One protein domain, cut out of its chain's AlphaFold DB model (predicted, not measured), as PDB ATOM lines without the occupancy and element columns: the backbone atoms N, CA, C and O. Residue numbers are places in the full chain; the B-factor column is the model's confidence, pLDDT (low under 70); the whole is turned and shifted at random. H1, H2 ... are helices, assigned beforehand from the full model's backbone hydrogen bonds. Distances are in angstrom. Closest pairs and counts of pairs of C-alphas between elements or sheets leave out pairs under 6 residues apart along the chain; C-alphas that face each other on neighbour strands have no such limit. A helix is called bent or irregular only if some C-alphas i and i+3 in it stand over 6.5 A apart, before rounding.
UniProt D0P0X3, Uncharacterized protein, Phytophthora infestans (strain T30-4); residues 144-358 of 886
ATOM      1  N   ARG A 144     114.669 137.171 126.952       82.75
ATOM      2  CA  ARG A 144     115.927 137.250 127.698       82.75
ATOM      3  C   ARG A 144     116.924 136.286 127.060       82.75
ATOM      4  O   ARG A 144     116.513 135.177 126.703       82.75
ATOM      5  N   PRO A 145     118.198 136.676 126.901       81.69
ATOM      6  CA  PRO A 145     119.215 135.762 126.403       81.69
ATOM      7  C   PRO A 145     119.376 134.585 127.372       81.69
ATOM      8  O   PRO A 145     119.327 134.763 128.590       81.69
ATOM      9  N   ARG A 146     119.557 133.368 126.842       73.75
ATOM     10  CA  ARG A 146     119.664 132.132 127.636       73.75
ATOM     11  C   ARG A 146     121.076 131.950 128.200       73.75
ATOM     12  O   ARG A 146     121.744 130.960 127.921       73.75
ATOM     13  N   LEU A 147     121.546 132.924 128.971       76.44
ATOM     14  CA  LEU A 147     122.828 132.837 129.665       76.44
ATOM     15  C   LEU A 147     122.593 132.283 131.070       76.44
ATOM     16  O   LEU A 147     121.836 132.860 131.849       76.44
ATOM     17  N   LYS A 148     123.219 131.145 131.386       65.81
ATOM     18  CA  LYS A 148     123.212 130.605 132.749       65.81
ATOM     19  C   LYS A 148     124.085 131.495 133.630       65.81
ATOM     20  O   LYS A 148     125.277 131.653 133.377       65.81
ATOM     21  N   GLU A 149     123.480 132.057 134.668       60.69
ATOM     22  CA  GLU A 149     124.207 132.806 135.682       60.69
ATOM     23  C   GLU A 149     125.099 131.869 136.494       60.69
ATOM     24  O   GLU A 149     124.640 130.896 137.095       60.69
ATOM     25  N   VAL A 150     126.398 132.162 136.517       54.38
ATOM     26  CA  VAL A 150     127.359 131.384 137.293       54.38
ATOM     27  C   VAL A 150     127.103 131.661 138.775       54.38
ATOM     28  O   VAL A 150     127.422 132.734 139.281       54.38
ATOM     29  N   SER A 151     126.577 130.678 139.505       44.41
ATOM     30  CA  SER A 151     126.305 130.774 140.950       44.41
ATOM     31  C   SER A 151     127.543 131.153 141.785       44.41
ATOM     32  O   SER A 151     127.416 131.767 142.840       44.41
ATOM     33  N   ARG A 152     128.756 130.869 141.282       46.84
ATOM     34  CA  ARG A 152     130.043 131.289 141.876       46.84
ATOM     35  C   ARG A 152     130.442 132.749 141.612       46.84
ATOM     36  O   ARG A 152     131.363 133.227 142.264       46.84
ATOM     37  N   GLN A 153     129.808 133.449 140.666       49.00
ATOM     38  CA  GLN A 153     130.081 134.871 140.394       49.00
ATOM     39  C   GLN A 153     129.338 135.813 141.344       49.00
ATOM     40  O   GLN A 153     129.665 136.999 141.397       49.00
ATOM     41  N   PHE A 154     128.376 135.305 142.118       52.59
ATOM     42  CA  PHE A 154     127.781 136.075 143.198       52.59
ATOM     43  C   PHE A 154     128.849 136.343 144.253       52.59
ATOM     44  O   PHE A 154     129.338 135.428 144.918       52.59
ATOM     45  N   SER A 155     129.224 137.612 144.399       57.56
ATOM     46  CA  SER A 155     130.074 138.028 145.504       57.56
ATOM     47  C   SER A 155     129.381 137.649 146.821       57.56
ATOM     48  O   SER A 155     128.149 137.648 146.919       57.56
ATOM     49  N   HIS A 156     130.159 137.374 147.869       61.72
ATOM     50  CA  HIS A 156     129.609 137.200 149.219       61.72
ATOM     51  C   HIS A 156     128.722 138.399 149.629       61.72
ATOM     52  O   HIS A 156     127.767 138.258 150.389       61.72
ATOM     53  N   ASN A 157     128.994 139.583 149.067       61.12
ATOM     54  CA  ASN A 157     128.199 140.786 149.278       61.12
ATOM     55  C   ASN A 157     126.850 140.737 148.551       61.12
ATOM     56  O   ASN A 157     125.857 141.179 149.118       61.12
ATOM     57  N   LEU A 158     126.759 140.172 147.344       68.31
ATOM     58  CA  LEU A 158     125.477 140.076 146.648       68.31
ATOM     59  C   LEU A 158     124.510 139.146 147.382       68.31
ATOM     60  O   LEU A 158     123.335 139.467 147.448       68.31
ATOM     61  N   PHE A 159     124.979 138.080 148.041       71.31
ATOM     62  CA  PHE A 159     124.114 137.292 148.935       71.31
ATOM     63  C   PHE A 159     123.509 138.137 150.066       71.31
ATOM     64  O   PHE A 159     122.340 137.959 150.402       71.31
ATOM     65  N   LYS A 160     124.269 139.099 150.601       70.62
ATOM     66  CA  LYS A 160     123.806 140.027 151.643       70.62
ATOM     67  C   LYS A 160     122.796 141.058 151.120       70.62
ATOM     68  O   LYS A 160     121.905 141.453 151.863       70.62
ATOM     69  N   TYR A 161     122.922 141.483 149.862       74.19
ATOM     70  CA  TYR A 161     122.099 142.542 149.253       74.19
ATOM     71  C   TYR A 161     121.132 142.038 148.169       74.19
ATOM     72  O   TYR A 161     120.537 142.838 147.447       74.19
ATOM     73  N   LYS A 162     120.946 140.718 148.049       80.81
ATOM     74  CA  LYS A 162     120.143 140.095 146.989       80.81
ATOM     75  C   LYS A 162     118.697 140.582 147.008       80.81
ATOM     76  O   LYS A 162     118.186 140.969 145.964       80.81
ATOM     77  N   ALA A 163     118.085 140.653 148.191       80.81
ATOM     78  CA  ALA A 163     116.717 141.148 148.354       80.81
ATOM     79  C   ALA A 163     116.564 142.592 147.835       80.81
ATOM     80  O   ALA A 163     115.619 142.903 147.118       80.81
ATOM     81  N   THR A 164     117.542 143.459 148.116       88.50
ATOM     82  CA  THR A 164     117.560 144.844 147.620       88.50
ATOM     83  C   THR A 164     117.750 144.909 146.102       88.50
ATOM     84  O   THR A 164     117.123 145.729 145.430       88.50
ATOM     85  N   ALA A 165     118.591 144.042 145.532       88.12
ATOM     86  CA  ALA A 165     118.778 143.955 144.085       88.12
ATOM     87  C   ALA A 165     117.510 143.442 143.369       88.12
ATOM     88  O   ALA A 165     117.136 143.973 142.321       88.12
ATOM     89  N   GLU A 166     116.814 142.459 143.945       90.62
ATOM     90  CA  GLU A 166     115.525 141.938 143.466       90.62
ATOM     91  C   GLU A 166     114.414 142.989 143.529       90.62
ATOM     92  O   GLU A 166     113.665 143.153 142.562       90.62
ATOM     93  N   GLU A 167     114.347 143.754 144.618       92.81
ATOM     94  CA  GLU A 167     113.414 144.870 144.770       92.81
ATOM     95  C   GLU A 167     113.667 145.945 143.702       92.81
ATOM     96  O   GLU A 167     112.755 146.316 142.961       92.81
ATOM     97  N   LYS A 168     114.922 146.388 143.530       93.44
ATOM     98  CA  LYS A 168     115.299 147.357 142.485       93.44
ATOM     99  C   LYS A 168     114.981 146.844 141.079       93.44
ATOM    100  O   LYS A 168     114.488 147.609 140.250       93.44
ATOM    101  N   THR A 169     115.220 145.561 140.813       93.25
ATOM    102  CA  THR A 169     114.874 144.922 139.532       93.25
ATOM    103  C   THR A 169     113.364 144.948 139.301       93.25
ATOM    104  O   THR A 169     112.907 145.336 138.224       93.25
ATOM    105  N   SER A 170     112.578 144.609 140.324       94.19
ATOM    106  CA  SER A 170     111.113 144.648 140.270       94.19
ATOM    107  C   SER A 170     110.598 146.062 140.008       94.19
ATOM    108  O   SER A 170     109.759 146.245 139.131       94.19
ATOM    109  N   LEU A 171     111.171 147.075 140.665       94.94
ATOM    110  CA  LEU A 171     110.831 148.483 140.438       94.94
ATOM    111  C   LEU A 171     111.139 148.945 139.006       94.94
ATOM    112  O   LEU A 171     110.360 149.703 138.422       94.94
ATOM    113  N   VAL A 172     112.260 148.508 138.422       94.12
ATOM    114  CA  VAL A 172     112.587 148.809 137.018       94.12
ATOM    115  C   VAL A 172     111.569 148.153 136.086       94.12
ATOM    116  O   VAL A 172     111.035 148.828 135.205       94.12
ATOM    117  N   MET A 173     111.251 146.873 136.299       92.94
ATOM    118  CA  MET A 173     110.253 146.160 135.496       92.94
ATOM    119  C   MET A 173     108.854 146.778 135.621       92.94
ATOM    120  O   MET A 173     108.171 146.938 134.609       92.94
ATOM    121  N   GLU A 174     108.449 147.201 136.820       93.69
ATOM    122  CA  GLU A 174     107.194 147.919 137.064       93.69
ATOM    123  C   GLU A 174     107.153 149.224 136.254       93.69
ATOM    124  O   GLU A 174     106.199 149.478 135.516       93.69
ATOM    125  N   CYS A 175     108.223 150.025 136.300       93.19
ATOM    126  CA  CYS A 175     108.309 151.264 135.524       93.19
ATOM    127  C   CYS A 175     108.208 151.003 134.015       93.19
ATOM    128  O   CYS A 175     107.469 151.707 133.327       93.19
ATOM    129  N   VAL A 176     108.896 149.976 133.504       91.31
ATOM    130  CA  VAL A 176     108.801 149.572 132.093       91.31
ATOM    131  C   VAL A 176     107.377 149.139 131.740       91.31
ATOM    132  O   VAL A 176     106.872 149.547 130.697       91.31
ATOM    133  N   SER A 177     106.698 148.382 132.605       88.94
ATOM    134  CA  SER A 177     105.321 147.925 132.369       88.94
ATOM    135  C   SER A 177     104.313 149.079 132.296       88.94
ATOM    136  O   SER A 177     103.393 149.048 131.483       88.94
ATOM    137  N   HIS A 178     104.530 150.144 133.076       87.69
ATOM    138  CA  HIS A 178     103.692 151.344 133.029       87.69
ATOM    139  C   HIS A 178     103.912 152.163 131.752       87.69
ATOM    140  O   HIS A 178     102.966 152.772 131.240       87.69
ATOM    141  N   ILE A 179     105.144 152.179 131.231       87.12
ATOM    142  CA  ILE A 179     105.469 152.814 129.948       87.12
ATOM    143  C   ILE A 179     104.906 151.970 128.788       87.12
ATOM    144  O   ILE A 179     104.360 152.514 127.822       87.12
ATOM    145  N   ASP A 180     104.997 150.641 128.880       83.56
ATOM    146  CA  ASP A 180     104.532 149.689 127.869       83.56
ATOM    147  C   ASP A 180     103.034 149.362 127.987       83.56
ATOM    148  O   ASP A 180     102.637 148.265 128.378       83.56
ATOM    149  N   ARG A 181     102.170 150.300 127.580       78.62
ATOM    150  CA  ARG A 181     100.728 150.025 127.467       78.62
ATOM    151  C   ARG A 181     100.433 149.133 126.257       78.62
ATOM    152  O   ARG A 181     100.678 149.522 125.117       78.62
ATOM    153  N   HIS A 182      99.857 147.953 126.502       67.19
ATOM    154  CA  HIS A 182      99.703 146.903 125.486       67.19
ATOM    155  C   HIS A 182      98.874 147.336 124.262       67.19
ATOM    156  O   HIS A 182      99.252 147.043 123.129       67.19
ATOM    157  N   TYR A 183      97.801 148.098 124.490       66.69
ATOM    158  CA  TYR A 183      96.848 148.518 123.453       66.69
ATOM    159  C   TYR A 183      97.081 149.935 122.921       66.69
ATOM    160  O   TYR A 183      96.413 150.350 121.979       66.69
ATOM    161  N   LEU A 184      98.020 150.687 123.505       66.94
ATOM    162  CA  LEU A 184      98.261 152.076 123.128       66.94
ATOM    163  C   LEU A 184      99.610 152.197 122.398       66.94
ATOM    164  O   LEU A 184     100.658 151.882 122.972       66.94
ATOM    165  N   PRO A 185      99.633 152.653 121.132       68.25
ATOM    166  CA  PRO A 185     100.875 153.003 120.454       68.25
ATOM    167  C   PRO A 185     101.696 153.987 121.294       68.25
ATOM    168  O   PRO A 185     101.143 154.891 121.915       68.25
ATOM    169  N   SER A 186     103.023 153.840 121.297       69.12
ATOM    170  CA  SER A 186     103.918 154.672 122.118       69.12
ATOM    171  C   SER A 186     103.801 156.153 121.772       69.12
ATOM    172  O   SER A 186     103.839 156.983 122.666       69.12
ATOM    173  N   THR A 187     103.575 156.485 120.501       69.88
ATOM    174  CA  THR A 187     103.326 157.861 120.059       69.88
ATOM    175  C   THR A 187     102.088 158.449 120.735       69.88
ATOM    176  O   THR A 187     102.160 159.525 121.313       69.88
ATOM    177  N   ILE A 188     100.976 157.709 120.744       72.56
ATOM    178  CA  ILE A 188      99.717 158.149 121.361       72.56
ATOM    179  C   ILE A 188      99.856 158.192 122.885       72.56
ATOM    180  O   ILE A 188      99.405 159.137 123.525       72.56
ATOM    181  N   ASN A 189     100.535 157.205 123.480       77.69
ATOM    182  CA  ASN A 189     100.797 157.201 124.916       77.69
ATOM    183  C   ASN A 189     101.636 158.404 125.349       77.69
ATOM    184  O   ASN A 189     101.324 159.031 126.357       77.69
ATOM    185  N   ASN A 190     102.661 158.748 124.570       77.12
ATOM    186  CA  ASN A 190     103.514 159.898 124.842       77.12
ATOM    187  C   ASN A 190     102.753 161.215 124.666       77.12
ATOM    188  O   ASN A 190     103.026 162.144 125.411       77.12
ATOM    189  N   MET A 191     101.783 161.298 123.750       77.56
ATOM    190  CA  MET A 191     100.930 162.485 123.612       77.56
ATOM    191  C   MET A 191      99.963 162.654 124.793       77.56
ATOM    192  O   MET A 191      99.776 163.767 125.268       77.56
ATOM    193  N   LEU A 192      99.363 161.563 125.283       81.94
ATOM    194  CA  LEU A 192      98.343 161.620 126.339       81.94
ATOM    195  C   LEU A 192      98.928 161.652 127.760       81.94
ATOM    196  O   LEU A 192      98.395 162.330 128.629       81.94
ATOM    197  N   ASN A 193     100.013 160.912 128.013       85.19
ATOM    198  CA  ASN A 193     100.567 160.677 129.353       85.19
ATOM    199  C   ASN A 193     102.033 161.116 129.478       85.19
ATOM    200  O   ASN A 193     102.789 160.525 130.255       85.19
ATOM    201  N   PHE A 194     102.448 162.141 128.727       86.62
ATOM    202  CA  PHE A 194     103.844 162.584 128.636       86.62
ATOM    203  C   PHE A 194     104.544 162.723 130.000       86.62
ATOM    204  O   PHE A 194     105.621 162.168 130.215       86.62
ATOM    205  N   ALA A 195     103.908 163.425 130.945       86.94
ATOM    206  CA  ALA A 195     104.486 163.710 132.258       86.94
ATOM    207  C   ALA A 195     104.733 162.440 133.092       86.94
ATOM    208  O   ALA A 195     105.766 162.327 133.755       86.94
ATOM    209  N   GLU A 196     103.815 161.471 133.042       88.88
ATOM    210  CA  GLU A 196     103.969 160.205 133.766       88.88
ATOM    211  C   GLU A 196     105.034 159.324 133.108       88.88
ATOM    212  O   GLU A 196     105.875 158.765 133.810       88.88
ATOM    213  N   VAL A 197     105.067 159.256 131.770       89.25
ATOM    214  CA  VAL A 197     106.119 158.531 131.035       89.25
ATOM    215  C   VAL A 197     107.496 159.085 131.405       89.25
ATOM    216  O   VAL A 197     108.354 158.328 131.856       89.25
ATOM    217  N   LYS A 198     107.682 160.409 131.335       89.56
ATOM    218  CA  LYS A 198     108.951 161.067 131.678       89.56
ATOM    219  C   LYS A 198     109.360 160.821 133.136       89.56
ATOM    220  O   LYS A 198     110.527 160.551 133.420       89.56
ATOM    221  N   ARG A 199     108.404 160.848 134.073       91.50
ATOM    222  CA  ARG A 199     108.648 160.534 135.493       91.50
ATOM    223  C   ARG A 199     109.160 159.103 135.676       91.50
ATOM    224  O   ARG A 199     110.089 158.884 136.456       91.50
ATOM    225  N   ARG A 200     108.579 158.131 134.967       93.25
ATOM    226  CA  ARG A 200     108.991 156.719 135.025       93.25
ATOM    227  C   ARG A 200     110.350 156.492 134.368       93.25
ATOM    228  O   ARG A 200     111.180 155.805 134.957       93.25
ATOM    229  N   GLU A 201     110.621 157.115 133.225       93.50
ATOM    230  CA  GLU A 201     111.937 157.073 132.568       93.50
ATOM    231  C   GLU A 201     113.046 157.631 133.475       93.50
ATOM    232  O   GLU A 201     114.081 156.988 133.668       93.50
ATOM    233  N   LEU A 202     112.802 158.775 134.124       93.31
ATOM    234  CA  LEU A 202     113.742 159.358 135.082       93.31
ATOM    235  C   LEU A 202     113.944 158.461 136.313       93.31
ATOM    236  O   LEU A 202     115.063 158.351 136.820       93.31
ATOM    237  N   LYS A 203     112.886 157.795 136.798       95.06
ATOM    238  CA  LYS A 203     112.983 156.824 137.900       95.06
ATOM    239  C   LYS A 203     113.877 155.641 137.515       95.06
ATOM    240  O   LYS A 203     114.738 155.275 138.310       95.06
ATOM    241  N   ILE A 204     113.739 155.103 136.299       95.69
ATOM    242  CA  ILE A 204     114.624 154.047 135.774       95.69
ATOM    243  C   ILE A 204     116.079 154.531 135.768       95.69
ATOM    244  O   ILE A 204     116.945 153.858 136.326       95.69
ATOM    245  N   PHE A 205     116.346 155.712 135.202       95.75
ATOM    246  CA  PHE A 205     117.697 156.279 135.167       95.75
ATOM    247  C   PHE A 205     118.301 156.417 136.572       95.75
ATOM    248  O   PHE A 205     119.432 155.991 136.796       95.75
ATOM    249  N   ARG A 206     117.543 156.945 137.542       96.06
ATOM    250  CA  ARG A 206     118.005 157.108 138.932       96.06
ATOM    251  C   ARG A 206     118.331 155.778 139.609       96.06
ATOM    252  O   ARG A 206     119.338 155.703 140.307       96.06
ATOM    253  N   ILE A 207     117.523 154.738 139.388       95.81
ATOM    254  CA  ILE A 207     117.793 153.398 139.934       95.81
ATOM    255  C   ILE A 207     119.101 152.847 139.353       95.81
ATOM    256  O   ILE A 207     119.965 152.408 140.107       95.81
ATOM    257  N   LEU A 208     119.280 152.919 138.030       96.31
ATOM    258  CA  LEU A 208     120.489 152.419 137.365       96.31
ATOM    259  C   LEU A 208     121.742 153.230 137.736       96.31
ATOM    260  O   LEU A 208     122.821 152.664 137.899       96.31
ATOM    261  N   ALA A 209     121.615 154.548 137.902       96.31
ATOM    262  CA  ALA A 209     122.716 155.414 138.312       96.31
ATOM    263  C   ALA A 209     123.118 155.185 139.778       96.31
ATOM    264  O   ALA A 209     124.309 155.179 140.080       96.31
ATOM    265  N   GLY A 210     122.147 154.960 140.671       94.06
ATOM    266  CA  GLY A 210     122.372 154.791 142.111       94.06
ATOM    267  C   GLY A 210     122.650 153.358 142.582       94.06
ATOM    268  O   GLY A 210     123.011 153.170 143.740       94.06
ATOM    269  N   ALA A 211     122.475 152.340 141.733       93.75
ATOM    270  CA  ALA A 211     122.717 150.944 142.108       93.75
ATOM    271  C   ALA A 211     124.207 150.663 142.380       93.75
ATOM    272  O   ALA A 211     125.083 151.115 141.635       93.75
ATOM    273  N   GLY A 212     124.509 149.859 143.402       91.44
ATOM    274  CA  GLY A 212     125.857 149.335 143.630       91.44
ATOM    275  C   GLY A 212     126.326 148.449 142.468       91.44
ATOM    276  O   GLY A 212     125.524 148.017 141.645       91.44
ATOM    277  N   LYS A 213     127.630 148.157 142.384       91.88
ATOM    278  CA  LYS A 213     128.205 147.359 141.282       91.88
ATOM    279  C   LYS A 213     127.517 145.997 141.115       91.88
ATOM    280  O   LYS A 213     127.090 145.652 140.014       91.88
ATOM    281  N   ASP A 214     127.391 145.242 142.200       89.12
ATOM    282  CA  ASP A 214     126.799 143.900 142.169       89.12
ATOM    283  C   ASP A 214     125.286 143.953 141.895       89.12
ATOM    284  O   ASP A 214     124.773 143.173 141.095       89.12
ATOM    285  N   GLU A 215     124.584 144.932 142.478       91.19
ATOM    286  CA  GLU A 215     123.158 145.168 142.218       91.19
ATOM    287  C   GLU A 215     122.902 145.544 140.755       91.19
ATOM    288  O   GLU A 215     121.961 145.043 140.152       91.19
ATOM    289  N   LEU A 216     123.742 146.404 140.163       93.56
ATOM    290  CA  LEU A 216     123.608 146.821 138.769       93.56
ATOM    291  C   LEU A 216     123.727 145.616 137.833       93.56
ATOM    292  O   LEU A 216     122.882 145.439 136.962       93.56
ATOM    293  N   ASN A 217     124.738 144.766 138.032       92.56
ATOM    294  CA  ASN A 217     124.903 143.547 137.238       92.56
ATOM    295  C   ASN A 217     123.692 142.616 137.373       92.56
ATOM    296  O   ASN A 217     123.185 142.127 136.363       92.56
ATOM    297  N   TYR A 218     123.180 142.447 138.595       90.94
ATOM    298  CA  TYR A 218     121.969 141.671 138.842       90.94
ATOM    299  C   TYR A 218     120.758 142.234 138.087       90.94
ATOM    300  O   TYR A 218     120.103 141.497 137.350       90.94
ATOM    301  N   ILE A 219     120.503 143.544 138.200       92.94
ATOM    302  CA  ILE A 219     119.394 144.229 137.518       92.94
ATOM    303  C   ILE A 219     119.489 144.020 136.005       92.94
ATOM    304  O   ILE A 219     118.491 143.679 135.373       92.94
ATOM    305  N   LEU A 220     120.674 144.200 135.411       93.25
ATOM    306  CA  LEU A 220     120.861 144.072 133.964       93.25
ATOM    307  C   LEU A 220     120.611 142.645 133.462       93.25
ATOM    308  O   LEU A 220     119.971 142.481 132.425       93.25
ATOM    309  N   ASN A 221     121.055 141.625 134.197       90.44
ATOM    310  CA  ASN A 221     120.850 140.228 133.804       90.44
ATOM    311  C   ASN A 221     119.393 139.765 134.004       90.44
ATOM    312  O   ASN A 221     118.925 138.870 133.303       90.44
ATOM    313  N   HIS A 222     118.651 140.398 134.922       90.12
ATOM    314  CA  HIS A 222     117.275 140.026 135.274       90.12
ATOM    315  C   HIS A 222     116.194 140.949 134.692       90.12
ATOM    316  O   HIS A 222     115.009 140.754 134.973       90.12
ATOM    317  N   THR A 223     116.563 141.920 133.855       91.38
ATOM    318  CA  THR A 223     115.626 142.837 133.188       91.38
ATOM    319  C   THR A 223     115.559 142.549 131.687       91.38
ATOM    320  O   THR A 223     116.543 142.172 131.060       91.38
ATOM    321  N   GLN A 224     114.395 142.768 131.068       92.12
ATOM    322  CA  GLN A 224     114.239 142.734 129.607       92.12
ATOM    323  C   GLN A 224     114.843 144.007 128.985       92.12
ATOM    324  O   GLN A 224     114.118 144.930 128.612       92.12
ATOM    325  N   LEU A 225     116.177 144.092 128.918       93.25
ATOM    326  CA  LEU A 225     116.886 145.319 128.525       93.25
ATOM    327  C   LEU A 225     116.505 145.825 127.134       93.25
ATOM    328  O   LEU A 225     116.288 147.023 126.964       93.25
ATOM    329  N   ALA A 226     116.363 144.932 126.154       92.12
ATOM    330  CA  ALA A 226     115.949 145.322 124.811       92.12
ATOM    331  C   ALA A 226     114.568 146.002 124.826       92.12
ATOM    332  O   ALA A 226     114.367 147.018 124.162       92.12
ATOM    333  N   LEU A 227     113.630 145.494 125.639       91.31
ATOM    334  CA  LEU A 227     112.292 146.075 125.785       91.31
ATOM    335  C   LEU A 227     112.356 147.430 126.478       91.31
ATOM    336  O   LEU A 227     111.720 148.377 126.014       91.31
ATOM    337  N   LEU A 228     113.154 147.536 127.541       93.12
ATOM    338  CA  LEU A 228     113.393 148.790 128.246       93.12
ATOM    339  C   LEU A 228     113.913 149.854 127.275       93.12
ATOM    340  O   LEU A 228     113.295 150.908 127.135       93.12
ATOM    341  N   PHE A 229     114.993 149.572 126.546       92.38
ATOM    342  CA  PHE A 229     115.578 150.535 125.614       92.38
ATOM    343  C   PHE A 229     114.655 150.844 124.429       92.38
ATOM    344  O   PHE A 229     114.598 151.986 123.966       92.38
ATOM    345  N   TYR A 230     113.881 149.868 123.951       88.81
ATOM    346  CA  TYR A 230     112.899 150.103 122.899       88.81
ATOM    347  C   TYR A 230     111.778 151.048 123.363       88.81
ATOM    348  O   TYR A 230     111.353 151.911 122.588       88.81
ATOM    349  N   LYS A 231     111.313 150.912 124.615       88.44
ATOM    350  CA  LYS A 231     110.172 151.662 125.170       88.44
ATOM    351  C   LYS A 231     110.532 153.035 125.720       88.44
ATOM    352  O   LYS A 231     109.744 153.951 125.520       88.44
ATOM    353  N   VAL A 232     111.701 153.194 126.333       89.56
ATOM    354  CA  VAL A 232     112.230 154.515 126.701       89.56
ATOM    355  C   VAL A 232     112.534 155.287 125.416       89.56
ATOM    356  O   VAL A 232     113.143 154.729 124.501       89.56
ATOM    357  N   LYS A 233     112.091 156.540 125.291       87.25
ATOM    358  CA  LYS A 233     112.258 157.347 124.066       87.25
ATOM    359  C   LYS A 233     113.046 158.622 124.354       87.25
ATOM    360  O   LYS A 233     113.090 159.097 125.481       87.25
ATOM    361  N   ASP A 234     113.670 159.153 123.310       88.56
ATOM    362  CA  ASP A 234     114.239 160.497 123.337       88.56
ATOM    363  C   ASP A 234     113.152 161.452 122.837       88.56
ATOM    364  O   ASP A 234     112.661 161.293 121.716       88.56
ATOM    365  N   HIS A 235     112.710 162.375 123.694       84.75
ATOM    366  CA  HIS A 235     111.516 163.194 123.431       84.75
ATOM    367  C   HIS A 235     111.842 164.559 122.830       84.75
ATOM    368  O   HIS A 235     110.971 165.189 122.234       84.75
ATOM    369  N   SER A 236     113.083 165.026 122.973       82.75
ATOM    370  CA  SER A 236     113.551 166.265 122.358       82.75
ATOM    371  C   SER A 236     115.028 166.166 121.959       82.75
ATOM    372  O   SER A 236     115.729 165.205 122.286       82.75
ATOM    373  N   ASN A 237     115.507 167.169 121.222       80.06
ATOM    374  CA  ASN A 237     116.923 167.283 120.863       80.06
ATOM    375  C   ASN A 237     117.786 167.811 122.025       80.06
ATOM    376  O   ASN A 237     119.009 167.867 121.900       80.06
ATOM    377  N   VAL A 238     117.167 168.211 123.140       83.75
ATOM    378  CA  VAL A 238     117.867 168.672 124.340       83.75
ATOM    379  C   VAL A 238     118.335 167.458 125.130       83.75
ATOM    380  O   VAL A 238     117.557 166.552 125.407       83.75
ATOM    381  N   ARG A 239     119.610 167.448 125.533       79.56
ATOM    382  CA  ARG A 239     120.245 166.274 126.149       79.56
ATOM    383  C   ARG A 239     119.539 165.771 127.414       79.56
ATOM    384  O   ARG A 239     119.517 164.568 127.645       79.56
ATOM    385  N   GLU A 240     118.943 166.661 128.204       78.12
ATOM    386  CA  GLU A 240     118.198 166.306 129.424       78.12
ATOM    387  C   GLU A 240     116.906 165.515 129.148       78.12
ATOM    388  O   GLU A 240     116.446 164.768 130.008       78.12
ATOM    389  N   ASP A 241     116.356 165.625 127.938       80.69
ATOM    390  CA  ASP A 241     115.129 164.946 127.503       80.69
ATOM    391  C   ASP A 241     115.404 163.709 126.630       80.69
ATOM    392  O   ASP A 241     114.476 163.082 126.105       80.69
ATOM    393  N   GLN A 242     116.677 163.348 126.460       88.19
ATOM    394  CA  GLN A 242     117.103 162.160 125.726       88.19
ATOM    395  C   GLN A 242     117.242 160.963 126.675       88.19
ATOM    396  O   GLN A 242     118.335 160.431 126.880       88.19
ATOM    397  N   SER A 243     116.129 160.546 127.290       90.94
ATOM    398  CA  SER A 243     116.095 159.485 128.306       90.94
ATOM    399  C   SER A 243     116.786 158.189 127.858       90.94
ATOM    400  O   SER A 243     117.517 157.577 128.641       90.94
ATOM    401  N   ARG A 244     116.591 157.753 126.603       92.94
ATOM    402  CA  ARG A 244     117.221 156.528 126.081       92.94
ATOM    403  C   ARG A 244     118.719 156.739 125.933       92.94
ATOM    404  O   ARG A 244     119.491 155.889 126.376       92.94
ATOM    405  N   THR A 245     119.119 157.853 125.324       94.12
ATOM    406  CA  THR A 245     120.534 158.186 125.133       94.12
ATOM    407  C   THR A 245     121.258 158.291 126.474       94.12
ATOM    408  O   THR A 245     122.339 157.731 126.614       94.12
ATOM    409  N   LEU A 246     120.654 158.920 127.486       94.69
ATOM    410  CA  LEU A 246     121.227 159.056 128.828       94.69
ATOM    411  C   LEU A 246     121.424 157.705 129.524       94.69
ATOM    412  O   LEU A 246     122.483 157.467 130.107       94.69
ATOM    413  N   ILE A 247     120.435 156.807 129.457       95.69
ATOM    414  CA  ILE A 247     120.552 155.460 130.034       95.69
ATOM    415  C   ILE A 247     121.633 154.650 129.306       95.69
ATOM    416  O   ILE A 247     122.442 153.983 129.950       95.69
ATOM    417  N   LEU A 248     121.676 154.706 127.973       96.00
ATOM    418  CA  LEU A 248     122.679 153.976 127.199       96.00
ATOM    419  C   LEU A 248     124.084 154.555 127.391       96.00
ATOM    420  O   LEU A 248     125.014 153.783 127.578       96.00
ATOM    421  N   ASP A 249     124.258 155.877 127.449       95.69
ATOM    422  CA  ASP A 249     125.549 156.496 127.780       95.69
ATOM    423  C   ASP A 249     126.010 156.118 129.194       95.69
ATOM    424  O   ASP A 249     127.185 155.804 129.400       95.69
ATOM    425  N   LEU A 250     125.089 156.074 130.164       96.25
ATOM    426  CA  LEU A 250     125.391 155.629 131.522       96.25
ATOM    427  C   LEU A 250     125.963 154.204 131.523       96.25
ATOM    428  O   LEU A 250     127.000 153.970 132.139       96.25
ATOM    429  N   LEU A 251     125.316 153.261 130.833       97.06
ATOM    430  CA  LEU A 251     125.699 151.844 130.847       97.06
ATOM    431  C   LEU A 251     126.887 151.528 129.923       97.06
ATOM    432  O   LEU A 251     127.787 150.779 130.300       97.06
ATOM    433  N   CYS A 252     126.907 152.104 128.723       96.50
ATOM    434  CA  CYS A 252     127.902 151.827 127.689       96.50
ATOM    435  C   CYS A 252     129.177 152.662 127.833       96.50
ATOM    436  O   CYS A 252     130.186 152.315 127.218       96.50
ATOM    437  N   THR A 253     129.154 153.755 128.604       95.38
ATOM    438  CA  THR A 253     130.292 154.680 128.729       95.38
ATOM    439  C   THR A 253     130.664 154.931 130.186       95.38
ATOM    440  O   THR A 253     131.772 154.577 130.585       95.38
ATOM    441  N   THR A 254     129.765 155.506 130.989       95.56
ATOM    442  CA  THR A 254     130.102 156.004 132.336       95.56
ATOM    443  C   THR A 254     130.362 154.883 133.340       95.56
ATOM    444  O   THR A 254     131.349 154.923 134.066       95.56
ATOM    445  N   ARG A 255     129.493 153.869 133.376       96.44
ATOM    446  CA  ARG A 255     129.536 152.754 134.336       96.44
ATOM    447  C   ARG A 255     129.977 151.432 133.718       96.44
ATOM    448  O   ARG A 255     129.862 150.385 134.346       96.44
ATOM    449  N   LEU A 256     130.528 151.454 132.506       95.81
ATOM    450  CA  LEU A 256     130.947 150.241 131.801       95.81
ATOM    451  C   LEU A 256     131.975 149.411 132.601       95.81
ATOM    452  O   LEU A 256     131.971 148.180 132.549       95.81
ATOM    453  N   THR A 257     132.846 150.066 133.373       94.62
ATOM    454  CA  THR A 257     133.843 149.417 134.245       94.62
ATOM    455  C   THR A 257     133.230 148.666 135.426       94.62
ATOM    456  O   THR A 257     133.851 147.737 135.943       94.62
ATOM    457  N   ASP A 258     132.011 149.025 135.829       94.38
ATOM    458  CA  ASP A 258     131.267 148.337 136.886       94.38
ATOM    459  C   ASP A 258     130.617 147.049 136.359       94.38
ATOM    460  O   ASP A 258     130.302 146.142 137.130       94.38
ATOM    461  N   LEU A 259     130.434 146.936 135.042       94.56
ATOM    462  CA  LEU A 259     129.763 145.798 134.429       94.56
ATOM    463  C   LEU A 259     130.683 144.581 134.323       94.56
ATOM    464  O   LEU A 259     131.799 144.658 133.799       94.56
ATOM    465  N   SER A 260     130.154 143.445 134.762       93.19
ATOM    466  CA  SER A 260     130.664 142.105 134.515       93.19
ATOM    467  C   SER A 260     130.656 141.791 133.020       93.19
ATOM    468  O   SER A 260     129.908 142.377 132.234       93.19
ATOM    469  N   VAL A 261     131.472 140.817 132.621       93.56
ATOM    470  CA  VAL A 261     131.558 140.372 131.224       93.56
ATOM    471  C   VAL A 261     130.201 139.882 130.706       93.56
ATOM    472  O   VAL A 261     129.823 140.190 129.578       93.56
ATOM    473  N   MET A 262     129.439 139.179 131.544       91.31
ATOM    474  CA  MET A 262     128.107 138.696 131.191       91.31
ATOM    475  C   MET A 262     127.120 139.851 130.996       91.31
ATOM    476  O   MET A 262     126.452 139.900 129.968       91.31
ATOM    477  N   SER A 263     127.083 140.839 131.895       93.69
ATOM    478  CA  SER A 263     126.198 142.001 131.726       93.69
ATOM    479  C   SER A 263     126.575 142.851 130.508       93.69
ATOM    480  O   SER A 263     125.692 143.393 129.846       93.69
ATOM    481  N   ARG A 264     127.865 142.914 130.137       96.31
ATOM    482  CA  ARG A 264     128.299 143.495 128.853       96.31
ATOM    483  C   ARG A 264     127.765 142.702 127.654       96.31
ATOM    484  O   ARG A 264     127.341 143.318 126.681       96.31
ATOM    485  N   ALA A 265     127.737 141.368 127.723       94.56
ATOM    486  CA  ALA A 265     127.161 140.524 126.670       94.56
ATOM    487  C   ALA A 265     125.640 140.722 126.533       94.56
ATOM    488  O   ALA A 265     125.141 140.850 125.417       94.56
ATOM    489  N   VAL A 266     124.907 140.820 127.653       93.31
ATOM    490  CA  VAL A 266     123.461 141.128 127.661       93.31
ATOM    491  C   VAL A 266     123.196 142.532 127.101       93.31
ATOM    492  O   VAL A 266     122.237 142.738 126.360       93.31
ATOM    493  N   LEU A 267     124.065 143.502 127.400       95.00
ATOM    494  CA  LEU A 267     123.969 144.854 126.850       95.00
ATOM    495  C   LEU A 267     124.185 144.873 125.327       95.00
ATOM    496  O   LEU A 267     123.418 145.518 124.615       95.00
ATOM    497  N   LEU A 268     125.183 144.138 124.819       96.00
ATOM    498  CA  LEU A 268     125.394 143.968 123.376       96.00
ATOM    499  C   LEU A 268     124.194 143.286 122.709       96.00
ATOM    500  O   LEU A 268     123.741 143.752 121.668       96.00
ATOM    501  N   ASP A 269     123.648 142.236 123.325       93.88
ATOM    502  CA  ASP A 269     122.438 141.570 122.840       93.88
ATOM    503  C   ASP A 269     121.264 142.544 122.719       93.88
ATOM    504  O   ASP A 269     120.653 142.650 121.658       93.88
ATOM    505  N   ALA A 270     121.004 143.337 123.760       93.75
ATOM    506  CA  ALA A 270     119.928 144.316 123.744       93.75
ATOM    507  C   ALA A 270     120.093 145.360 122.623       93.75
ATOM    508  O   ALA A 270     119.110 145.722 121.974       93.75
ATOM    509  N   LEU A 271     121.324 145.813 122.358       94.38
ATOM    510  CA  LEU A 271     121.624 146.718 121.241       94.38
ATOM    511  C   LEU A 271     121.390 146.057 119.872       94.38
ATOM    512  O   LEU A 271     120.883 146.714 118.964       94.38
ATOM    513  N   MET A 272     121.717 144.770 119.722       92.44
ATOM    514  CA  MET A 272     121.461 144.012 118.491       92.44
ATOM    515  C   MET A 272     119.964 143.792 118.254       92.44
ATOM    516  O   MET A 272     119.485 144.044 117.149       92.44
ATOM    517  N   VAL A 273     119.212 143.398 119.290       90.50
ATOM    518  CA  VAL A 273     117.750 143.191 119.223       90.50
ATOM    519  C   VAL A 273     117.025 144.480 118.826       90.50
ATOM    520  O   VAL A 273     116.073 144.447 118.050       90.50
ATOM    521  N   MET A 274     117.491 145.634 119.311       86.62
ATOM    522  CA  MET A 274     116.950 146.940 118.922       86.62
ATOM    523  C   MET A 274     117.285 147.376 117.488       86.62
ATOM    524  O   MET A 274     116.718 148.370 117.030       86.62
ATOM    525  N   LYS A 275     118.180 146.656 116.800       88.12
ATOM    526  CA  LYS A 275     118.923 147.072 115.600       88.12
ATOM    527  C   LYS A 275     119.884 148.224 115.891       88.12
ATOM    528  O   LYS A 275     119.480 149.332 116.228       88.12
ATOM    529  N   ILE A 276     121.177 147.991 115.671       88.88
ATOM    530  CA  ILE A 276     122.242 148.975 115.936       88.88
ATOM    531  C   ILE A 276     122.022 150.269 115.142       88.88
ATOM    532  O   ILE A 276     122.223 151.364 115.657       88.88
ATOM    533  N   SER A 277     121.526 150.171 113.910       85.56
ATOM    534  CA  SER A 277     121.209 151.332 113.075       85.56
ATOM    535  C   SER A 277     120.089 152.223 113.620       85.56
ATOM    536  O   SER A 277     119.970 153.363 113.175       85.56
ATOM    537  N   ALA A 278     119.300 151.758 114.596       84.88
ATOM    538  CA  ALA A 278     118.199 152.530 115.164       84.88
ATOM    539  C   ALA A 278     118.672 153.727 116.005       84.88
ATOM    540  O   ALA A 278     117.873 154.617 116.298       84.88
ATOM    541  N   HIS A 279     119.952 153.769 116.400       88.62
ATOM    542  CA  HIS A 279     120.510 154.879 117.164       88.62
ATOM    543  C   HIS A 279     121.898 155.300 116.647       88.62
ATOM    544  O   HIS A 279     122.794 154.461 116.548       88.62
ATOM    545  N   PRO A 280     122.152 156.603 116.404       88.12
ATOM    546  CA  PRO A 280     123.399 157.069 115.787       88.12
ATOM    547  C   PRO A 280     124.661 156.777 116.615       88.12
ATOM    548  O   PRO A 280     125.752 156.661 116.060       88.12
ATOM    549  N   MET A 281     124.544 156.661 117.944       92.19
ATOM    550  CA  MET A 281     125.671 156.326 118.831       92.19
ATOM    551  C   MET A 281     125.857 154.822 119.072       92.19
ATOM    552  O   MET A 281     126.857 154.445 119.677       92.19
ATOM    553  N   ALA A 282     124.955 153.950 118.607       93.88
ATOM    554  CA  ALA A 282     125.007 152.532 118.971       93.88
ATOM    555  C   ALA A 282     126.289 151.834 118.506       93.88
ATOM    556  O   ALA A 282     126.902 151.121 119.297       93.88
ATOM    557  N   GLU A 283     126.768 152.104 117.287       95.19
ATOM    558  CA  GLU A 283     128.056 151.559 116.830       95.19
ATOM    559  C   GLU A 283     129.226 152.028 117.711       95.19
ATOM    560  O   GLU A 283     130.147 151.260 117.991       95.19
ATOM    561  N   LYS A 284     129.182 153.272 118.213       96.31
ATOM    562  CA  LYS A 284     130.207 153.800 119.128       96.31
ATOM    563  C   LYS A 284     130.131 153.143 120.506       96.31
ATOM    564  O   LYS A 284     131.176 152.875 121.094       96.31
ATOM    565  N   TRP A 285     128.931 152.857 121.008       97.44
ATOM    566  CA  TRP A 285     128.745 152.113 122.253       97.44
ATOM    567  C   TRP A 285     129.250 150.677 122.135       97.44
ATOM    568  O   TRP A 285     130.019 150.243 122.987       97.44
ATOM    569  N   VAL A 286     128.920 149.977 121.046       97.56
ATOM    570  CA  VAL A 286     129.449 148.635 120.745       97.56
ATOM    571  C   VAL A 286     130.973 148.653 120.704       97.56
ATOM    572  O   VAL A 286     131.623 147.864 121.394       97.56
ATOM    573  N   ARG A 287     131.554 149.609 119.966       97.75
ATOM    574  CA  ARG A 287     133.002 149.834 119.933       97.75
ATOM    575  C   ARG A 287     133.567 150.005 121.339       97.75
ATOM    576  O   ARG A 287     134.544 149.352 121.680       97.75
ATOM    577  N   ASN A 288     132.967 150.863 122.163       97.75
ATOM    578  CA  ASN A 288     133.468 151.135 123.507       97.75
ATOM    579  C   ASN A 288     133.401 149.898 124.418       97.75
ATOM    580  O   ASN A 288     134.385 149.595 125.090       97.75
ATOM    581  N   ILE A 289     132.290 149.151 124.392       98.00
ATOM    582  CA  ILE A 289     132.116 147.909 125.162       98.00
ATOM    583  C   ILE A 289     133.225 146.906 124.825       98.00
ATOM    584  O   ILE A 289     133.849 146.345 125.729       98.00
ATOM    585  N   ILE A 290     133.512 146.710 123.536       97.94
ATOM    586  CA  ILE A 290     134.532 145.755 123.090       97.94
ATOM    587  C   ILE A 290     135.944 146.255 123.429       97.94
ATOM    588  O   ILE A 290     136.711 145.524 124.052       97.94
ATOM    589  N   LEU A 291     136.284 147.506 123.098       97.75
ATOM    590  CA  LEU A 291     137.630 148.064 123.311       97.75
ATOM    591  C   LEU A 291     138.006 148.188 124.799       97.75
ATOM    592  O   LEU A 291     139.185 148.129 125.152       97.75
ATOM    593  N   LYS A 292     137.022 148.352 125.692       97.12
ATOM    594  CA  LYS A 292     137.226 148.384 127.153       97.12
ATOM    595  C   LYS A 292     137.199 146.998 127.806       97.12
ATOM    596  O   LYS A 292     137.235 146.902 129.035       97.12
ATOM    597  N   THR A 293     137.129 145.928 127.020       97.44
ATOM    598  CA  THR A 293     137.246 144.544 127.492       97.44
ATOM    599  C   THR A 293     138.558 143.956 126.967       97.44
ATOM    600  O   THR A 293     138.863 144.095 125.785       97.44
ATOM    601  N   GLN A 294     139.373 143.351 127.836       95.75
ATOM    602  CA  GLN A 294     140.761 142.965 127.530       95.75
ATOM    603  C   GLN A 294     141.057 141.523 127.953       95.75
ATOM    604  O   GLN A 294     140.392 140.981 128.835       95.75
ATOM    605  N   GLY A 295     142.072 140.908 127.348       92.94
ATOM    606  CA  GLY A 295     142.534 139.560 127.671       92.94
ATOM    607  C   GLY A 295     141.422 138.507 127.660       92.94
ATOM    608  O   GLY A 295     140.568 138.483 126.775       92.94
ATOM    609  N   ASP A 296     141.430 137.626 128.663       91.06
ATOM    610  CA  ASP A 296     140.481 136.508 128.752       91.06
ATOM    611  C   ASP A 296     139.030 136.979 128.946       91.06
ATOM    612  O   ASP A 296     138.110 136.301 128.489       91.06
ATOM    613  N   ASP A 297     138.807 138.168 129.518       93.75
ATOM    614  CA  ASP A 297     137.472 138.769 129.606       93.75
ATOM    615  C   ASP A 297     136.912 139.092 128.218       93.75
ATOM    616  O   ASP A 297     135.708 138.955 127.998       93.75
ATOM    617  N   LEU A 298     137.764 139.470 127.255       96.56
ATOM    618  CA  LEU A 298     137.335 139.686 125.872       96.56
ATOM    619  C   LEU A 298     136.990 138.354 125.199       96.56
ATOM    620  O   LEU A 298     135.971 138.262 124.517       96.56
ATOM    621  N   SER A 299     137.787 137.305 125.418       94.19
ATOM    622  CA  SER A 299     137.462 135.957 124.928       94.19
ATOM    623  C   SER A 299     136.136 135.447 125.511       94.19
ATOM    624  O   SER A 299     135.315 134.885 124.782       94.19
ATOM    625  N   ASN A 300     135.888 135.702 126.799       92.62
ATOM    626  CA  ASN A 300     134.635 135.373 127.474       92.62
ATOM    627  C   ASN A 300     133.460 136.198 126.930       92.62
ATOM    628  O   ASN A 300     132.421 135.624 126.631       92.62
ATOM    629  N   LEU A 301     133.615 137.513 126.724       95.31
ATOM    630  CA  LEU A 301     132.576 138.384 126.148       95.31
ATOM    631  C   LEU A 301     132.107 137.881 124.780       95.31
ATOM    632  O   LEU A 301     130.906 137.803 124.517       95.31
ATOM    633  N   LYS A 302     133.066 137.522 123.920       95.44
ATOM    634  CA  LYS A 302     132.784 136.956 122.600       95.44
ATOM    635  C   LYS A 302     132.037 135.623 122.720       95.44
ATOM    636  O   LYS A 302     131.007 135.433 122.086       95.44
ATOM    637  N   THR A 303     132.482 134.749 123.623       92.31
ATOM    638  CA  THR A 303     131.869 133.427 123.844       92.31
ATOM    639  C   THR A 303     130.462 133.515 124.451       92.31
ATOM    640  O   THR A 303     129.567 132.811 123.998       92.31
ATOM    641  N   TYR A 304     130.215 134.418 125.408       91.88
ATOM    642  CA  TYR A 304     128.866 134.666 125.930       91.88
ATOM    643  C   TYR A 304     127.936 135.217 124.852       91.88
ATOM    644  O   TYR A 304     126.786 134.799 124.781       91.88
ATOM    645  N   THR A 305     128.424 136.117 123.993       92.62
ATOM    646  CA  THR A 305     127.636 136.620 122.855       92.62
ATOM    647  C   THR A 305     127.249 135.485 121.893       92.62
ATOM    648  O   THR A 305     126.150 135.486 121.356       92.62
ATOM    649  N   ASP A 306     128.093 134.473 121.720       91.19
ATOM    650  CA  ASP A 306     127.803 133.333 120.838       91.19
ATOM    651  C   ASP A 306     126.875 132.275 121.471       91.19
ATOM    652  O   ASP A 306     126.134 131.587 120.767       91.19
ATOM    653  N   ALA A 307     126.872 132.144 122.800       87.12
ATOM    654  CA  ALA A 307     126.174 131.069 123.513       87.12
ATOM    655  C   ALA A 307     124.729 131.391 123.937       87.12
ATOM    656  O   ALA A 307     124.101 130.605 124.648       87.12
ATOM    657  N   LYS A 308     124.171 132.529 123.509       85.81
ATOM    658  CA  LYS A 308     122.807 132.962 123.881       85.81
ATOM    659  C   LYS A 308     121.695 132.067 123.318       85.81
ATOM    660  O   LYS A 308     120.564 132.129 123.801       85.81
ATOM    661  N   GLY A 309     122.009 131.257 122.303       80.69
ATOM    662  CA  GLY A 309     121.052 130.395 121.605       80.69
ATOM    663  C   GLY A 309     120.161 131.119 120.609       80.69
ATOM    664  O   GLY A 309     119.017 130.719 120.405       80.69
ATOM    665  N   ASP A 310     120.683 132.172 119.989       84.75
ATOM    666  CA  ASP A 310     120.022 132.891 118.912       84.75
ATOM    667  C   ASP A 310     121.017 133.337 117.837       84.75
ATOM    668  O   ASP A 310     122.227 133.162 117.952       84.75
ATOM    669  N   PHE A 311     120.484 133.929 116.772       84.62
ATOM    670  CA  PHE A 311     121.255 134.386 115.623       84.62
ATOM    671  C   PHE A 311     122.033 135.694 115.867       84.62
ATOM    672  O   PHE A 311     122.797 136.112 114.997       84.62
ATOM    673  N   HIS A 312     121.882 136.358 117.019       88.94
ATOM    674  CA  HIS A 312     122.636 137.561 117.378       88.94
ATOM    675  C   HIS A 312     124.027 137.212 117.928       88.94
ATOM    676  O   HIS A 312     124.358 137.512 119.074       88.94
ATOM    677  N   SER A 313     124.857 136.601 117.087       91.75
ATOM    678  CA  SER A 313     126.231 136.211 117.415       91.75
ATOM    679  C   SER A 313     127.229 137.372 117.325       91.75
ATOM    680  O   SER A 313     126.944 138.423 116.740       91.75
ATOM    681  N   MET A 314     128.450 137.163 117.835       94.62
ATOM    682  CA  MET A 314     129.550 138.119 117.663       94.62
ATOM    683  C   MET A 314     129.890 138.323 116.176       94.62
ATOM    684  O   MET A 314     130.254 139.423 115.756       94.62
ATOM    685  N   HIS A 315     129.719 137.277 115.360       93.38
ATOM    686  CA  HIS A 315     129.892 137.351 113.908       93.38
ATOM    687  C   HIS A 315     128.883 138.298 113.255       93.38
ATOM    688  O   HIS A 315     129.296 139.246 112.582       93.38
ATOM    689  N   LYS A 316     127.584 138.132 113.544       90.38
ATOM    690  CA  LYS A 316     126.540 139.038 113.042       90.38
ATOM    691  C   LYS A 316     126.783 140.477 113.503       90.38
ATOM    692  O   LYS A 316     126.697 141.392 112.688       90.38
ATOM    693  N   LEU A 317     127.139 140.672 114.774       93.94
ATOM    694  CA  LEU A 317     127.424 141.991 115.340       93.94
ATOM    695  C   LEU A 317     128.491 142.742 114.532       93.94
ATOM    696  O   LEU A 317     128.271 143.876 114.111       93.94
ATOM    697  N   VAL A 318     129.646 142.114 114.306       95.06
ATOM    698  CA  VAL A 318     130.814 142.791 113.724       95.06
ATOM    699  C   VAL A 318     130.745 142.882 112.200       95.06
ATOM    700  O   VAL A 318     131.138 143.908 111.644       95.06
ATOM    701  N   PHE A 319     130.271 141.841 111.510       90.44
ATOM    702  CA  PHE A 319     130.307 141.799 110.043       90.44
ATOM    703  C   PHE A 319     129.024 142.292 109.373       90.44
ATOM    704  O   PHE A 319     129.122 142.860 108.280       90.44
ATOM    705  N   ASN A 320     127.867 142.160 110.032       86.62
ATOM    706  CA  ASN A 320     126.572 142.533 109.458       86.62
ATOM    707  C   ASN A 320     126.002 143.810 110.092       86.62
ATOM    708  O   ASN A 320     125.607 144.724 109.366       86.62
ATOM    709  N   ASP A 321     125.971 143.896 111.426       89.06
ATOM    710  CA  ASP A 321     125.258 144.977 112.118       89.06
ATOM    711  C   ASP A 321     126.087 146.278 112.222       89.06
ATOM    712  O   ASP A 321     125.526 147.371 112.122       89.06
ATOM    713  N   VAL A 322     127.418 146.198 112.377       91.38
ATOM    714  CA  VAL A 322     128.318 147.369 112.321       91.38
ATOM    715  C   VAL A 322     128.545 147.788 110.866       91.38
ATOM    716  O   VAL A 322     129.231 147.115 110.094       91.38
ATOM    717  N   ARG A 323     128.004 148.948 110.478       89.25
ATOM    718  CA  ARG A 323     128.057 149.434 109.092       89.25
ATOM    719  C   ARG A 323     129.298 150.262 108.803       89.25
ATOM    720  O   ARG A 323     129.707 150.303 107.632       89.25
ATOM    721  N   SER A 324     129.861 150.929 109.817       91.88
ATOM    722  CA  SER A 324     131.063 151.746 109.676       91.88
ATOM    723  C   SER A 324     132.321 150.878 109.530       91.88
ATOM    724  O   SER A 324     132.681 150.142 110.456       91.88
ATOM    725  N   PRO A 325     133.048 150.975 108.399       93.38
ATOM    726  CA  PRO A 325     134.258 150.187 108.190       93.38
ATOM    727  C   PRO A 325     135.373 150.568 109.168       93.38
ATOM    728  O   PRO A 325     136.158 149.701 109.539       93.38
ATOM    729  N   THR A 326     135.422 151.826 109.622       96.62
ATOM    730  CA  THR A 326     136.426 152.295 110.588       96.62
ATOM    731  C   THR A 326     136.187 151.698 111.970       96.62
ATOM    732  O   THR A 326     137.109 151.167 112.577       96.62
ATOM    733  N   ILE A 327     134.934 151.682 112.438       96.50
ATOM    734  CA  ILE A 327     134.577 151.080 113.731       96.50
ATOM    735  C   ILE A 327     134.844 149.573 113.715       96.50
ATOM    736  O   ILE A 327     135.406 149.036 114.670       96.50
ATOM    737  N   ARG A 328     134.489 148.895 112.620       96.75
ATOM    738  CA  ARG A 328     134.792 147.474 112.444       96.75
ATOM    739  C   ARG A 328     136.300 147.209 112.472       96.75
ATOM    740  O   ARG A 328     136.732 146.294 113.164       96.75
ATOM    741  N   ALA A 329     137.098 148.019 111.774       97.56
ATOM    742  CA  ALA A 329     138.555 147.892 111.778       97.56
ATOM    743  C   ALA A 329     139.156 148.104 113.179       97.56
ATOM    744  O   ALA A 329     140.027 147.332 113.582       97.56
ATOM    745  N   ASP A 330     138.661 149.080 113.945       98.12
ATOM    746  CA  ASP A 330     139.084 149.315 115.332       98.12
ATOM    747  C   ASP A 330     138.799 148.102 116.229       98.12
ATOM    748  O   ASP A 330     139.660 147.678 117.002       98.12
ATOM    749  N   ILE A 331     137.598 147.522 116.112       98.31
ATOM    750  CA  ILE A 331     137.185 146.327 116.863       98.31
ATOM    751  C   ILE A 331     138.094 145.139 116.531       98.31
ATOM    752  O   ILE A 331     138.635 144.506 117.440       98.31
ATOM    753  N   LEU A 332     138.298 144.853 115.244       98.25
ATOM    754  CA  LEU A 332     139.124 143.727 114.799       98.25
ATOM    755  C   LEU A 332     140.599 143.915 115.184       98.25
ATOM    756  O   LEU A 332     141.238 142.975 115.654       98.25
ATOM    757  N   SER A 333     141.127 145.137 115.074       98.19
ATOM    758  CA  SER A 333     142.500 145.460 115.485       98.19
ATOM    759  C   SER A 333     142.700 145.271 116.989       98.19
ATOM    760  O   SER A 333     143.723 144.741 117.425       98.19
ATOM    761  N   HIS A 334     141.707 145.659 117.797       98.31
ATOM    762  CA  HIS A 334     141.712 145.419 119.238       98.31
ATOM    763  C   HIS A 334     141.716 143.923 119.565       98.31
ATOM    764  O   HIS A 334     142.564 143.480 120.339       98.31
ATOM    765  N   ILE A 335     140.833 143.140 118.934       98.31
ATOM    766  CA  ILE A 335     140.775 141.679 119.105       98.31
ATOM    767  C   ILE A 335     142.116 141.033 118.745       98.31
ATOM    768  O   ILE A 335     142.655 140.263 119.539       98.31
ATOM    769  N   GLN A 336     142.691 141.384 117.593       97.56
ATOM    770  CA  GLN A 336     143.966 140.833 117.137       97.56
ATOM    771  C   GLN A 336     145.117 141.154 118.103       97.56
ATOM    772  O   GLN A 336     145.971 140.302 118.376       97.56
ATOM    773  N   ARG A 337     145.146 142.379 118.643       97.88
ATOM    774  CA  ARG A 337     146.155 142.812 119.615       97.88
ATOM    775  C   ARG A 337     146.054 142.019 120.918       97.88
ATOM    776  O   ARG A 337     147.063 141.494 121.381       97.88
ATOM    777  N   GLU A 338     144.856 141.904 121.489       97.25
ATOM    778  CA  GLU A 338     144.625 141.131 122.721       97.25
ATOM    779  C   GLU A 338     144.958 139.644 122.524       97.25
ATOM    780  O   GLU A 338     145.656 139.047 123.346       97.25
ATOM    781  N   ALA A 339     144.567 139.070 121.384       95.38
ATOM    782  CA  ALA A 339     144.885 137.691 121.037       95.38
ATOM    783  C   ALA A 339     146.391 137.432 120.943       95.38
ATOM    784  O   ALA A 339     146.893 136.442 121.478       95.38
ATOM    785  N   SER A 340     147.140 138.349 120.327       95.38
ATOM    786  CA  SER A 340     148.603 138.258 120.230       95.38
ATOM    787  C   SER A 340     149.256 138.240 121.618       95.38
ATOM    788  O   SER A 340     150.165 137.446 121.871       95.38
ATOM    789  N   VAL A 341     148.747 139.056 122.549       94.69
ATOM    790  CA  VAL A 341     149.195 139.077 123.951       94.69
ATOM    791  C   VAL A 341     148.881 137.750 124.654       94.69
ATOM    792  O   VAL A 341     149.746 137.186 125.327       94.69
ATOM    793  N   GLN A 342     147.680 137.199 124.472       93.75
ATOM    794  CA  GLN A 342     147.294 135.907 125.054       93.75
ATOM    795  C   GLN A 342     148.148 134.751 124.514       93.75
ATOM    796  O   GLN A 342     148.642 133.927 125.290       93.75
ATOM    797  N   ILE A 343     148.383 134.709 123.201       91.38
ATOM    798  CA  ILE A 343     149.244 133.710 122.557       91.38
ATOM    799  C   ILE A 343     150.680 133.819 123.090       91.38
ATOM    800  O   ILE A 343     151.291 132.799 123.419       91.38
ATOM    801  N   ALA A 344     151.212 135.035 123.253       91.50
ATOM    802  CA  ALA A 344     152.529 135.245 123.851       91.50
ATOM    803  C   ALA A 344     152.592 134.712 125.294       91.50
ATOM    804  O   ALA A 344     153.515 133.973 125.639       91.50
ATOM    805  N   HIS A 345     151.574 134.983 126.120       91.81
ATOM    806  CA  HIS A 345     151.483 134.435 127.479       91.81
ATOM    807  C   HIS A 345     151.467 132.900 127.510       91.81
ATOM    808  O   HIS A 345     152.078 132.312 128.413       91.81
ATOM    809  N   MET A 346     150.790 132.264 126.547       88.19
ATOM    810  CA  MET A 346     150.721 130.804 126.392       88.19
ATOM    811  C   MET A 346     152.069 130.194 125.995       88.19
ATOM    812  O   MET A 346     152.457 129.164 126.561       88.19
ATOM    813  N   ARG A 347     152.784 130.841 125.062       88.94
ATOM    814  CA  ARG A 347     154.120 130.435 124.590       88.94
ATOM    815  C   ARG A 347     155.176 130.579 125.686       88.94
ATOM    816  O   ARG A 347     155.927 129.644 125.926       88.94
ATOM    817  N   LEU A 348     155.171 131.701 126.406       90.69
ATOM    818  CA  LEU A 348     156.127 131.994 127.482       90.69
ATOM    819  C   LEU A 348     155.833 131.247 128.798       90.69
ATOM    820  O   LEU A 348     156.617 131.322 129.739       90.69
ATOM    821  N   GLY A 349     154.694 130.554 128.916       88.31
ATOM    822  CA  GLY A 349     154.369 129.764 130.111       88.31
ATOM    823  C   GLY A 349     154.159 130.590 131.389       88.31
ATOM    824  O   GLY A 349     154.324 130.069 132.497       88.31
ATOM    825  N   THR A 350     153.790 131.865 131.237       91.06
ATOM    826  CA  THR A 350     153.484 132.795 132.342       91.06
ATOM    827  C   THR A 350     152.344 132.282 133.231       91.06
ATOM    828  O   THR A 350     151.571 131.421 132.813       91.06
ATOM    829  N   LYS A 351     152.161 132.841 134.438       88.06
ATOM    830  CA  LYS A 351     151.040 132.471 135.333       88.06
ATOM    831  C   LYS A 351     149.677 132.544 134.625       88.06
ATOM    832  O   LYS A 351     148.885 131.613 134.741       88.06
ATOM    833  N   ARG A 352     149.443 133.602 133.833       84.38
ATOM    834  CA  ARG A 352     148.238 133.755 132.995       84.38
ATOM    835  C   ARG A 352     148.140 132.662 131.931       84.38
ATOM    836  O   ARG A 352     147.113 132.005 131.833       84.38
ATOM    837  N   GLY A 353     149.231 132.390 131.211       85.50
ATOM    838  CA  GLY A 353     149.284 131.298 130.234       85.50
ATOM    839  C   GLY A 353     149.008 129.918 130.845       85.50
ATOM    840  O   GLY A 353     148.280 129.123 130.263       85.50
ATOM    841  N   ARG A 354     149.523 129.626 132.046       85.56
ATOM    842  CA  ARG A 354     149.238 128.367 132.761       85.56
ATOM    843  C   ARG A 354     147.767 128.251 133.160       85.56
ATOM    844  O   ARG A 354     147.201 127.176 133.015       85.56
ATOM    845  N   SER A 355     147.154 129.346 133.614       84.88
ATOM    846  CA  SER A 355     145.718 129.389 133.911       84.88
ATOM    847  C   SER A 355     144.886 129.145 132.652       84.88
ATOM    848  O   SER A 355     143.971 128.332 132.665       84.88
ATOM    849  N   ARG A 356     145.245 129.788 131.535       85.56
ATOM    850  CA  ARG A 356     144.546 129.629 130.258       85.56
ATOM    851  C   ARG A 356     144.653 128.195 129.717       85.56
ATOM    852  O   ARG A 356     143.658 127.669 129.235       85.56
ATOM    853  N   LYS A 357     145.793 127.512 129.907       83.62
ATOM    854  CA  LYS A 357     145.984 126.079 129.573       83.62
ATOM    855  C   LYS A 357     145.073 125.110 130.339       83.62
ATOM    856  O   LYS A 357     145.044 123.936 129.989       83.62
ATOM    857  N   GLN A 358     144.342 125.561 131.363       80.12
ATOM    858  CA  GLN A 358     143.347 124.726 132.050       80.12
ATOM    859  C   GLN A 358     142.120 124.421 131.181       80.12
ATOM    860  O   GLN A 358     141.340 123.534 131.517       80.12
TER     861      GLN A 358
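This is residues 144 to 358 of the 886 residues of an uncharacterized protein of Phytophthora infestans (strain T30-4) (UniProt D0P0X3). Four helices, H3, H6, H8 and H11, run the same way in a staggered row, each side by side with the next; H7 in the middle packs on H8, with H4, H5 and H9 packed on H7. Kinked H1 covers H3 and H4, while H2 and the corner of H11 and H12 lie at opposite far ends. The printed part has 215 residues with twelve named helices, H1 to H12 in chain order, and no named strand: all helix, packed part aligned, part crossed. It is compact, with a radius of gyration of the C-alphas of 18.5 A and spans of 64 by 45 by 30 A.

H1, residues 156 to 179, kinks by 57 degrees near residue 163. With residues 168 to 179 alone it touches H3, residues 194 to 210, opposite ways at a shallow tilt of 14 degrees; their closest C-alphas, Cys 175 and Arg 200, are 5.5 A apart. H1 also touches H4, residues 213 to 222 (closest C-alphas Ala 165 and Glu 215, 4.9 A). H2, residues 186 to 192, touches no helix. H3 touches H6, residues 243 to 254, at 11 degrees (closest Phe 205 and Ile 247, 5.9 A). With residues 249 to 253 alone, H6 touches H8, residues 282 to 291, at 17 degrees (closest Cys 252 and Trp 285, 5.5 A). H11, residues 325 to 347, touches H8 with residues 327 to 334 alone (closest Arg 287 and Ile 331, 6.3 A). H7, residues 261 to 273, and H8 form a helical hairpin (closest Leu 268 and Val 286, 6.7 A). H7 touches H5, residues 225 to 231 (closest Ala 226 and Ala 270, 4.2 A), and H9, residues 295 to 306 (closest Ala 265 and Thr 305, 5.5 A). H10, residues 314 to 321, and H11 form a hairpin but only just touch, with 3 pairs of C-alphas within 8 A. H12, residues 351 to 356, touches residues 342 to 347 of H11 alone (closest Met 346 and Gly 353, 4.1 A). Every O i to N i+4 pair is within hydrogen-bond range except in H1, 17 of 20, and H10, 3 of 4.

H1 begins at C-alpha 156 (129.609, 137.200, 149.219), spans 34.6 A and is irregular: C-alphas 160 and 163 are 7.9 A apart. H3 spans 24.2 A and H11 32.5 A; H12 ends at C-alpha 356 (144.546, 129.629, 130.258).

The C-alphas farthest apart, Leu 192 and Leu 348, are 64.9 A apart. The printed part has no cut; the link H5 to H6 is long. Mean pLDDT of the printed part is 88.4; residues 148 to 158 and 182 to 187 are under 70.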